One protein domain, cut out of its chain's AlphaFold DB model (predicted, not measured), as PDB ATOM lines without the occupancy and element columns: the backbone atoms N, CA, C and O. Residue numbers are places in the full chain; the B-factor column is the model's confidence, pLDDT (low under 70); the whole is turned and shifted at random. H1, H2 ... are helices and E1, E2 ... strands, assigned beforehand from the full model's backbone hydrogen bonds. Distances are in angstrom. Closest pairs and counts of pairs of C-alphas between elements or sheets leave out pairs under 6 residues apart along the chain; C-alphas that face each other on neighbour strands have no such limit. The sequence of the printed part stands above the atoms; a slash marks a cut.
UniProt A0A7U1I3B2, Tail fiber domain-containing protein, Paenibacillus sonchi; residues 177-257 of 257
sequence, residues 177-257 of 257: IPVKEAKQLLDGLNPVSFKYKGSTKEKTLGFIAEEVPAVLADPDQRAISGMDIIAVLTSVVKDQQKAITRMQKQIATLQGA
ATOM      1  N   ILE A 177      78.268 121.653 120.292       95.12
ATOM      2  CA  ILE A 177      78.817 120.641 119.375       95.12
ATOM      3  C   ILE A 177      77.833 119.460 119.296       95.12
ATOM      4  O   ILE A 177      77.672 118.745 120.299       95.12
ATOM      5  N   PRO A 178      77.193 119.192 118.142       96.06
ATOM      6  CA  PRO A 178      76.262 118.080 118.006       96.06
ATOM      7  C   PRO A 178      76.952 116.745 118.297       96.06
ATOM      8  O   PRO A 178      78.005 116.434 117.750       96.06
ATOM      9  N   VAL A 179      76.329 115.893 119.118       94.81
ATOM     10  CA  VAL A 179      76.920 114.602 119.530       94.81
ATOM     11  C   VAL A 179      77.284 113.716 118.334       94.81
ATOM     12  O   VAL A 179      78.289 113.011 118.372       94.81
ATOM     13  N   LYS A 180      76.469 113.735 117.273       96.31
ATOM     14  CA  LYS A 180      76.735 112.966 116.051       96.31
ATOM     15  C   LYS A 180      78.039 113.415 115.388       96.31
ATOM     16  O   LYS A 180      78.847 112.569 115.032       96.31
ATOM     17  N   GLU A 181      78.232 114.724 115.270       96.56
ATOM     18  CA  GLU A 181      79.440 115.321 114.703       96.56
ATOM     19  C   GLU A 181      80.654 115.051 115.597       96.56
ATOM     20  O   GLU A 181      81.673 114.572 115.116       96.56
ATOM     21  N   ALA A 182      80.521 115.230 116.916       97.00
ATOM     22  CA  ALA A 182      81.596 114.935 117.863       97.00
ATOM     23  C   ALA A 182      82.070 113.472 117.780       97.00
ATOM     24  O   ALA A 182      83.266 113.212 117.843       97.00
ATOM     25  N   LYS A 183      81.147 112.515 117.606       97.00
ATOM     26  CA  LYS A 183      81.497 111.100 117.397       97.00
ATOM     27  C   LYS A 183      82.221 110.880 116.071       97.00
ATOM     28  O   LYS A 183      83.241 110.214 116.070       97.00
ATOM     29  N   GLN A 184      81.755 111.494 114.983       96.75
ATOM     30  CA  GLN A 184      82.432 111.410 113.682       96.75
ATOM     31  C   GLN A 184      83.854 111.983 113.727       96.75
ATOM     32  O   GLN A 184      84.770 111.397 113.158       96.75
ATOM     33  N   LEU A 185      84.048 113.107 114.420       97.25
ATOM     34  CA  LEU A 185      85.372 113.693 114.624       97.25
ATOM     35  C   LEU A 185      86.258 112.787 115.482       97.25
ATOM     36  O   LEU A 185      87.423 112.589 115.146       97.25
ATOM     37  N   LEU A 186      85.709 112.205 116.554       97.00
ATOM     38  CA  LEU A 186      86.428 111.251 117.398       97.00
ATOM     39  C   LEU A 186      86.839 109.988 116.631       97.00
ATOM     40  O   LEU A 186      87.955 109.518 116.819       97.00
ATOM     41  N   ASP A 187      85.981 109.465 115.756       96.50
ATOM     42  CA  ASP A 187      86.287 108.295 114.924       96.50
ATOM     43  C   ASP A 187      87.467 108.561 113.968       96.50
ATOM     44  O   ASP A 187      88.194 107.639 113.606       96.50
ATOM     45  N   GLY A 188      87.681 109.824 113.577       95.31
ATOM     46  CA  GLY A 188      88.835 110.256 112.785       95.31
ATOM     47  C   GLY A 188      90.120 110.479 113.593       95.31
ATOM     48  O   GLY A 188      91.181 110.678 113.006       95.31
ATOM     49  N   LEU A 189      90.065 110.461 114.928       96.44
ATOM     50  CA  LEU A 189      91.240 110.626 115.783       96.44
ATOM     51  C   LEU A 189      91.930 109.280 116.005       96.44
ATOM     52  O   LEU A 189      91.635 108.576 116.967       96.44
ATOM     53  N   ASN A 190      92.898 108.957 115.147       95.56
ATOM     54  CA  ASN A 190      93.700 107.734 115.231       95.56
ATOM     55  C   ASN A 190      94.991 107.965 116.040       95.56
ATOM     56  O   ASN A 190      95.929 108.578 115.522       95.56
ATOM     57  N   PRO A 191      95.097 107.493 117.299       96.81
ATOM     58  CA  PRO A 191      96.305 107.685 118.090       96.81
ATOM     59  C   PRO A 191      97.431 106.797 117.564       96.81
ATOM     60  O   PRO A 191      97.257 105.593 117.367       96.81
ATOM     61  N   VAL A 192      98.619 107.370 117.418       97.81
ATOM     62  CA  VAL A 192      99.821 106.665 116.973       97.81
ATOM     63  C   VAL A 192     100.930 106.764 118.010       97.81
ATOM     64  O   VAL A 192     100.977 107.673 118.845       97.81
ATOM     65  N   SER A 193     101.864 105.817 117.946       97.31
ATOM     66  CA  SER A 193     103.136 105.924 118.647       97.31
ATOM     67  C   SER A 193     104.244 106.233 117.658       97.31
ATOM     68  O   SER A 193     104.374 105.559 116.641       97.31
ATOM     69  N   PHE A 194     105.051 107.241 117.964       95.94
ATOM     70  CA  PHE A 194     106.084 107.728 117.061       95.94
ATOM     71  C   PHE A 194     107.302 108.252 117.825       95.94
ATOM     72  O   PHE A 194     107.272 108.455 119.041       95.94
ATOM     73  N   LYS A 195     108.376 108.509 117.080       94.88
ATOM     74  CA  LYS A 195     109.595 109.178 117.538       94.88
ATOM     75  C   LYS A 195     109.818 110.410 116.671       94.88
ATOM     76  O   LYS A 195     109.792 110.309 115.447       94.88
ATOM     77  N   TYR A 196     110.055 111.564 117.289       92.06
ATOM     78  CA  TYR A 196     110.450 112.752 116.533       92.06
ATOM     79  C   TYR A 196     111.822 112.531 115.889       92.06
ATOM     80  O   TYR A 196     112.738 111.998 116.522       92.06
ATOM     81  N   LYS A 197     111.981 112.965 114.634       91.69
ATOM     82  CA  LYS A 197     113.271 112.909 113.929       91.69
ATOM     83  C   LYS A 197     114.335 113.645 114.756       91.69
ATOM     84  O   LYS A 197     114.109 114.770 115.182       91.69
ATOM     85  N   GLY A 198     115.472 112.995 115.007       88.69
ATOM     86  CA  GLY A 198     116.571 113.559 115.804       88.69
ATOM     87  C   GLY A 198     116.357 113.584 117.326       88.69
ATOM     88  O   GLY A 198     117.251 114.018 118.044       88.69
ATOM     89  N   SER A 199     115.218 113.110 117.843       87.50
ATOM     90  CA  SER A 199     114.972 113.057 119.289       87.50
ATOM     91  C   SER A 199     115.668 111.869 119.957       87.50
ATOM     92  O   SER A 199     115.743 110.777 119.391       87.50
ATOM     93  N   THR A 200     116.111 112.059 121.201       89.62
ATOM     94  CA  THR A 200     116.598 110.990 122.090       89.62
ATOM     95  C   THR A 200     115.465 110.238 122.793       89.62
ATOM     96  O   THR A 200     115.683 109.167 123.352       89.62
ATOM     97  N   LYS A 201     114.236 110.771 122.772       90.69
ATOM     98  CA  LYS A 201     113.061 110.109 123.342       90.69
ATOM     99  C   LYS A 201     112.542 109.067 122.356       90.69
ATOM    100  O   LYS A 201     111.982 109.418 121.321       90.69
ATOM    101  N   GLU A 202     112.684 107.791 122.701       93.12
ATOM    102  CA  GLU A 202     112.344 106.681 121.798       93.12
ATOM    103  C   GLU A 202     110.856 106.572 121.462       93.12
ATOM    104  O   GLU A 202     110.500 106.107 120.383       93.12
ATOM    105  N   LYS A 203     109.975 106.992 122.375       95.25
ATOM    106  CA  LYS A 203     108.537 106.793 122.209       95.25
ATOM    107  C   LYS A 203     107.734 107.987 122.698       95.25
ATOM    108  O   LYS A 203     107.800 108.358 123.868       95.25
ATOM    109  N   THR A 204     106.933 108.546 121.804       95.19
ATOM    110  CA  THR A 204     105.890 109.539 122.068       95.19
ATOM    111  C   THR A 204     104.553 108.994 121.562       95.19
ATOM    112  O   THR A 204     104.521 108.110 120.700       95.19
ATOM    113  N   LEU A 205     103.456 109.464 122.151       96.62
ATOM    114  CA  LEU A 205     102.087 109.159 121.741       96.62
ATOM    115  C   LEU A 205     101.434 110.457 121.273       96.62
ATOM    116  O   LEU A 205     101.683 111.507 121.868       96.62
ATOM    117  N   GLY A 206     100.617 110.389 120.231       96.19
ATOM    118  CA  GLY A 206      99.918 111.553 119.695       96.19
ATOM    119  C   GLY A 206      99.199 111.222 118.397       96.19
ATOM    120  O   GLY A 206      98.752 110.093 118.218       96.19
ATOM    121  N   PHE A 207      99.112 112.206 117.508       97.25
ATOM    122  CA  PHE A 207      98.404 112.119 116.232       97.25
ATOM    123  C   PHE A 207      99.281 112.681 115.107       97.25
ATOM    124  O   PHE A 207     100.193 113.468 115.375       97.25
ATOM    125  N   ILE A 208      99.000 112.285 113.868       97.12
ATOM    126  CA  ILE A 208      99.592 112.869 112.659       97.12
ATOM    127  C   ILE A 208      98.620 113.939 112.159       97.12
ATOM    128  O   ILE A 208      97.442 113.648 111.970       97.12
ATOM    129  N   ALA A 209      99.086 115.180 112.007       97.31
ATOM    130  CA  ALA A 209      98.215 116.323 111.721       97.31
ATOM    131  C   ALA A 209      97.499 116.192 110.363       97.31
ATOM    132  O   ALA A 209      96.340 116.571 110.235       97.31
ATOM    133  N   GLU A 210      98.153 115.568 109.387       97.31
ATOM    134  CA  GLU A 210      97.620 115.276 108.057       97.31
ATOM    135  C   GLU A 210      96.566 114.151 108.054       97.31
ATOM    136  O   GLU A 210      95.833 113.987 107.080       97.31
ATOM    137  N   GLU A 211      96.495 113.351 109.123       97.12
ATOM    138  CA  GLU A 211      95.593 112.194 109.229       97.12
ATOM    139  C   GLU A 211      94.381 112.449 110.139       97.12
ATOM    140  O   GLU A 211      93.457 111.634 110.166       97.12
ATOM    141  N   VAL A 212      94.355 113.562 110.882       96.25
ATOM    142  CA  VAL A 212      93.193 113.958 111.694       96.25
ATOM    143  C   VAL A 212      92.201 114.793 110.871       96.25
ATOM    144  O   VAL A 212      92.576 115.392 109.863       96.25
ATOM    145  N   PRO A 213      90.921 114.893 111.284       96.62
ATOM    146  CA  PRO A 213      89.983 115.826 110.666       96.62
ATOM    147  C   PRO A 213      90.549 117.252 110.617       96.62
ATOM    148  O   PRO A 213      91.004 117.761 111.637       96.62
ATOM    149  N   ALA A 214      90.463 117.918 109.460       95.62
ATOM    150  CA  ALA A 214      91.104 119.219 109.214       95.62
ATOM    151  C   ALA A 214      90.732 120.319 110.229       95.62
ATOM    152  O   ALA A 214      91.549 121.172 110.538       95.62
ATOM    153  N   VAL A 215      89.515 120.270 110.783       95.31
ATOM    154  CA  VAL A 215      89.035 121.173 111.848       95.31
ATOM    155  C   VAL A 215      89.821 121.040 113.164       95.31
ATOM    156  O   VAL A 215      89.800 121.950 113.983       95.31
ATOM    157  N   LEU A 216      90.523 119.925 113.379       96.19
ATOM    158  CA  LEU A 216      91.344 119.662 114.568       96.19
ATOM    159  C   LEU A 216      92.840 119.921 114.328       96.19
ATOM    160  O   LEU A 216      93.650 119.739 115.243       96.19
ATOM    161  N   ALA A 217      93.205 120.327 113.111       96.06
ATOM    162  CA  ALA A 217      94.557 120.677 112.713       96.06
ATOM    163  C   ALA A 217      94.679 122.187 112.464       96.06
ATOM    164  O   ALA A 217      93.686 122.899 112.315       96.06
ATOM    165  N   ASP A 218      95.909 122.689 112.434       94.06
ATOM    166  CA  ASP A 218      96.171 124.039 111.953       94.06
ATOM    167  C   ASP A 218      95.901 124.143 110.433       94.06
ATOM    168  O   ASP A 218      95.801 123.120 109.749       94.06
ATOM    169  N   PRO A 219      95.792 125.361 109.868       91.62
ATOM    170  CA  PRO A 219      95.471 125.540 108.450       91.62
ATOM    171  C   PRO A 219      96.429 124.835 107.479       91.62
ATOM    172  O   PRO A 219      96.006 124.436 106.394       91.62
ATOM    173  N   ASP A 220      97.695 124.657 107.868       92.88
ATOM    174  CA  ASP A 220      98.708 123.972 107.060       92.88
ATOM    175  C   ASP A 220      98.717 122.442 107.265       92.88
ATOM    176  O   ASP A 220      99.497 121.754 106.603       92.88
ATOM    177  N   GLN A 221      97.884 121.908 108.168       94.00
ATOM    178  CA  GLN A 221      97.838 120.500 108.591       94.00
ATOM    179  C   GLN A 221      99.193 119.939 109.041       94.00
ATOM    180  O   GLN A 221      99.539 118.793 108.773       94.00
ATOM    181  N   ARG A 222      99.977 120.753 109.747       94.75
ATOM    182  CA  ARG A 222     101.289 120.392 110.309       94.75
ATOM    183  C   ARG A 222     101.290 120.329 111.830       94.75
ATOM    184  O   ARG A 222     102.232 119.801 112.424       94.75
ATOM    185  N   ALA A 223     100.264 120.875 112.469       94.44
ATOM    186  CA  ALA A 223     100.066 120.882 113.906       94.44
ATOM    187  C   ALA A 223      98.608 120.554 114.249       94.44
ATOM    188  O   ALA A 223      97.707 120.710 113.431       94.44
ATOM    189  N   ILE A 224      98.379 120.102 115.480       96.00
ATOM    190  CA  ILE A 224      97.042 119.787 116.000       96.00
ATOM    191  C   ILE A 224      96.647 120.757 117.112       96.00
ATOM    192  O   ILE A 224      97.496 121.206 117.889       96.00
ATOM    193  N   SER A 225      95.349 121.020 117.246       94.75
ATOM    194  CA  SER A 225      94.791 121.760 118.374       94.75
ATOM    195  C   SER A 225      94.402 120.799 119.496       94.75
ATOM    196  O   SER A 225      93.368 120.128 119.463       94.75
ATOM    197  N   GLY A 226      95.237 120.738 120.536       94.38
ATOM    198  CA  GLY A 226      94.929 119.939 121.725       94.38
ATOM    199  C   GLY A 226      93.620 120.370 122.399       94.38
ATOM    200  O   GLY A 226      92.884 119.525 122.903       94.38
ATOM    201  N   MET A 227      93.300 121.668 122.372       95.31
ATOM    202  CA  MET A 227      92.069 122.200 122.962       95.31
ATOM    203  C   MET A 227      90.814 121.768 122.197       95.31
ATOM    204  O   MET A 227      89.831 121.391 122.838       95.31
ATOM    205  N   ASP A 228      90.851 121.746 120.862       96.12
ATOM    206  CA  ASP A 228      89.700 121.308 120.060       96.12
ATOM    207  C   ASP A 228      89.454 119.806 120.219       96.12
ATOM    208  O   ASP A 228      88.315 119.373 120.415       96.12
ATOM    209  N   ILE A 229      90.525 119.004 120.268       96.81
ATOM    210  CA  ILE A 229      90.440 117.571 120.584       96.81
ATOM    211  C   ILE A 229      89.795 117.355 121.963       96.81
ATOM    212  O   ILE A 229      88.885 116.534 122.102       96.81
ATOM    213  N   ILE A 230      90.213 118.107 122.988       96.50
ATOM    214  CA  ILE A 230      89.627 118.031 124.337       96.50
ATOM    215  C   ILE A 230      88.137 118.416 124.320       96.50
ATOM    216  O   ILE A 230      87.336 117.772 125.007       96.50
ATOM    217  N   ALA A 231      87.737 119.422 123.538       96.75
ATOM    218  CA  ALA A 231      86.337 119.828 123.412       96.75
ATOM    219  C   ALA A 231      85.470 118.719 122.787       96.75
ATOM    220  O   ALA A 231      84.409 118.388 123.332       96.75
ATOM    221  N   VAL A 232      85.948 118.087 121.709       97.19
ATOM    222  CA  VAL A 232      85.293 116.933 121.067       97.19
ATOM    223  C   VAL A 232      85.155 115.769 122.049       97.19
ATOM    224  O   VAL A 232      84.043 115.281 122.275       97.19
ATOM    225  N   LEU A 233      86.253 115.375 122.706       96.94
ATOM    226  CA  LEU A 233      86.262 114.303 123.707       96.94
ATOM    227  C   LEU A 233      85.274 114.583 124.846       96.94
ATOM    228  O   LEU A 233      84.524 113.697 125.251       96.94
ATOM    229  N   THR A 234      85.207 115.828 125.324       97.25
ATOM    230  CA  THR A 234      84.277 116.235 126.388       97.25
ATOM    231  C   THR A 234      82.817 116.055 125.971       97.25
ATOM    232  O   THR A 234      82.003 115.594 126.777       97.25
ATOM    233  N   SER A 235      82.463 116.393 124.726       96.69
ATOM    234  CA  SER A 235      81.102 116.198 124.206       96.69
ATOM    235  C   SER A 235      80.731 114.711 124.157       96.69
ATOM    236  O   SER A 235      79.682 114.311 124.672       96.69
ATOM    237  N   VAL A 236      81.630 113.867 123.635       97.31
ATOM    238  CA  VAL A 236      81.401 112.417 123.546       97.31
ATOM    239  C   VAL A 236      81.296 111.775 124.930       97.31
ATOM    240  O   VAL A 236      80.362 111.009 125.169       97.31
ATOM    241  N   VAL A 237      82.182 112.114 125.870       97.44
ATOM    242  CA  VAL A 237      82.154 111.566 127.238       97.44
ATOM    243  C   VAL A 237      80.866 111.956 127.969       97.44
ATOM    244  O   VAL A 237      80.259 111.120 128.641       97.44
ATOM    245  N   LYS A 238      80.374 113.193 127.799       96.94
ATOM    246  CA  LYS A 238      79.075 113.612 128.357       96.94
ATOM    247  C   LYS A 238      77.911 112.791 127.799       96.94
ATOM    248  O   LYS A 238      76.988 112.467 128.547       96.94
ATOM    249  N   ASP A 239      77.924 112.458 126.511       96.38
ATOM    250  CA  ASP A 239      76.903 111.593 125.910       96.38
ATOM    251  C   ASP A 239      77.011 110.144 126.404       96.38
ATOM    252  O   ASP A 239      76.009 109.547 126.805       96.38
ATOM    253  N   GLN A 240      78.229 109.600 126.471       96.62
ATOM    254  CA  GLN A 240      78.489 108.270 127.024       96.62
ATOM    255  C   GLN A 240      77.986 108.157 128.470       96.62
ATOM    256  O   GLN A 240      77.309 107.185 128.805       96.62
ATOM    257  N   GLN A 241      78.205 109.177 129.305       96.31
ATOM    258  CA  GLN A 241      77.690 109.208 130.674       96.31
ATOM    259  C   GLN A 241      76.153 109.136 130.716       96.31
ATOM    260  O   GLN A 241      75.590 108.399 131.529       96.31
ATOM    261  N   LYS A 242      75.455 109.841 129.812       95.88
ATOM    262  CA  LYS A 242      73.987 109.758 129.691       95.88
ATOM    263  C   LYS A 242      73.535 108.355 129.283       95.88
ATOM    264  O   LYS A 242      72.542 107.859 129.819       95.88
ATOM    265  N   ALA A 243      74.241 107.717 128.351       95.44
ATOM    266  CA  ALA A 243      73.941 106.355 127.913       95.44
ATOM    267  C   ALA A 243      74.131 105.335 129.048       95.44
ATOM    268  O   ALA A 243      73.244 104.513 129.274       95.44
ATOM    269  N   ILE A 244      75.218 105.440 129.821       96.31
ATOM    270  CA  ILE A 244      75.481 104.586 130.990       96.31
ATOM    271  C   ILE A 244      74.351 104.704 132.014       96.31
ATOM    272  O   ILE A 244      73.814 103.690 132.450       96.31
ATOM    273  N   THR A 245      73.912 105.923 132.340       96.31
ATOM    274  CA  THR A 245      72.789 106.123 133.268       96.31
ATOM    275  C   THR A 245      71.486 105.507 132.751       96.31
ATOM    276  O   THR A 245      70.710 104.962 133.536       96.31
ATOM    277  N   ARG A 246      71.223 105.559 131.438       95.62
ATOM    278  CA  ARG A 246      70.050 104.893 130.840       95.62
ATOM    279  C   ARG A 246      70.147 103.372 130.967       95.62
ATOM    280  O   ARG A 246      69.177 102.757 131.398       95.62
ATOM    281  N   MET A 247      71.309 102.793 130.664       95.19
ATOM    282  CA  MET A 247      71.538 101.349 130.792       95.19
ATOM    283  C   MET A 247      71.421 100.879 132.248       95.19
ATOM    284  O   MET A 247      70.763  99.882 132.515       95.19
ATOM    285  N   GLN A 248      71.968 101.628 133.210       94.25
ATOM    286  CA  GLN A 248      71.842 101.316 134.639       94.25
ATOM    287  C   GLN A 248      70.382 101.304 135.107       94.25
ATOM    288  O   GLN A 248      69.982 100.402 135.837       94.25
ATOM    289  N   LYS A 249      69.569 102.268 134.654       94.19
ATOM    290  CA  LYS A 249      68.127 102.283 134.947       94.19
ATOM    291  C   LYS A 249      67.420 101.059 134.371       94.19
ATOM    292  O   LYS A 249      66.631 100.445 135.076       94.19
ATOM    293  N   GLN A 250      67.730 100.684 133.128       94.56
ATOM    294  CA  GLN A 250      67.159  99.489 132.500       94.56
ATOM    295  C   GLN A 250      67.533  98.211 133.258       94.56
ATOM    296  O   GLN A 250      66.658  97.394 133.525       94.56
ATOM    297  N   ILE A 251      68.798  98.062 133.660       93.75
ATOM    298  CA  ILE A 251      69.259  96.918 134.459       93.75
ATOM    299  C   ILE A 251      68.517  96.857 135.799       93.75
ATOM    300  O   ILE A 251      68.031  95.793 136.163       93.75
ATOM    301  N   ALA A 252      68.366  97.983 136.503       91.38
ATOM    302  CA  ALA A 252      67.638  98.023 137.772       91.38
ATOM    303  C   ALA A 252      66.161  97.621 137.614       91.38
ATOM    304  O   ALA A 252      65.627  96.898 138.449       91.38
ATOM    305  N   THR A 253      65.507  98.046 136.528       91.38
ATOM    306  CA  THR A 253      64.135  97.622 136.215       91.38
ATOM    307  C   THR A 253      64.052  96.126 135.909       91.38
ATOM    308  O   THR A 253      63.113  95.480 136.355       91.38
ATOM    309  N   LEU A 254      65.030  95.568 135.190       87.25
ATOM    310  CA  LEU A 254      65.073  94.141 134.845       87.25
ATOM    311  C   LEU A 254      65.439  93.234 136.028       87.25
ATOM    312  O   LEU A 254      65.061  92.074 136.027       87.25
ATOM    313  N   GLN A 255      66.186  93.738 137.013       83.12
ATOM    314  CA  GLN A 255      66.554  92.993 138.225       83.12
ATOM    315  C   GLN A 255      65.487  93.065 139.328       83.12
ATOM    316  O   GLN A 255      65.520  92.263 140.256       83.12
ATOM    317  N   GLY A 256      64.580  94.046 139.259       68.44
ATOM    318  CA  GLY A 256      63.464  94.217 140.194       68.44
ATOM    319  C   GLY A 256      62.134  93.613 139.724       68.44
ATOM    320  O   GLY A 256      61.125  93.837 140.392       68.44
ATOM    321  N   ALA A 257      62.128  92.909 138.589       52.66
ATOM    322  CA  ALA A 257      60.999  92.175 138.009       52.66
ATOM    323  C   ALA A 257      61.287  90.668 138.034       52.66
ATOM    324  O   ALA A 257      60.314  89.897 138.192       52.66
TER     325      ALA A 257
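What this domain is: This is residues 177 to 257 of the 257 residues of the protein "Tail fiber domain-containing protein" of Paenibacillus sonchi (UniProt A0A7U1I3B2). One long helix, H2, makes most of the length, and its last part sticks out as a bare arm, residues 241 to 257, of which 241 to 255 belong to H2. Short helix H1 crosses H2 near residues 232 to 239; the small strand hairpin of E1 and E2 lies toward the other end, and a long looped stretch, residues 207 to 225, leads from it back to H2. The printed part has 81 residues, with H1, E1, E2 and H2 in that order; the two strands are antiparallel, in a sheet of order E1 - E2, and the class is mostly helix. The whole is only just extended, close to loose, with a radius of gyration of the C-alphas of 18.0 A and spans of 63 by 29 by 16 A.

Where its parts are: H1, residues 179 to 187, begins at C-alpha 179 (76.920, 114.602, 119.530) and is 12.2 A long from first to last C-alpha. E1, residues 192 to 194, measures 6.4 A, and E2, residues 204 to 206, measures 6.7 A. H2, residues 226 to 255, runs 42.5 A, from C-alpha 226 (94.929, 119.939, 121.725) to C-alpha 255 (66.554, 92.993, 138.225).

How they stand to each other: H1 touches H2 with residues 232 to 239 of H2 alone; the closest C-alphas, of Ala 182 and Val 232, are 5.3 A apart. Their lines stand at a steep tilt of 66 degrees, opposite ways. E1 and E2 form an antiparallel hairpin at 146 degrees, with N 192 and O 206 2.8 A apart, within hydrogen-bond range. H1 and E2 are apart, as are E1 and H2. In H1 and H2 every O i to N i+4 pair is within hydrogen-bond range.

The domain as a whole: The C-alphas of Gly 198 and Ala 257, the two farthest apart, are 63.5 A apart. Without the free stretch, the body of 64 residues spans 41 by 25 by 16 A. The printed part has no cut and ends at the chain's last residue. The link from E2 to H2, 19 residues, is long. Residues 256 to 257 have pLDDT under 70.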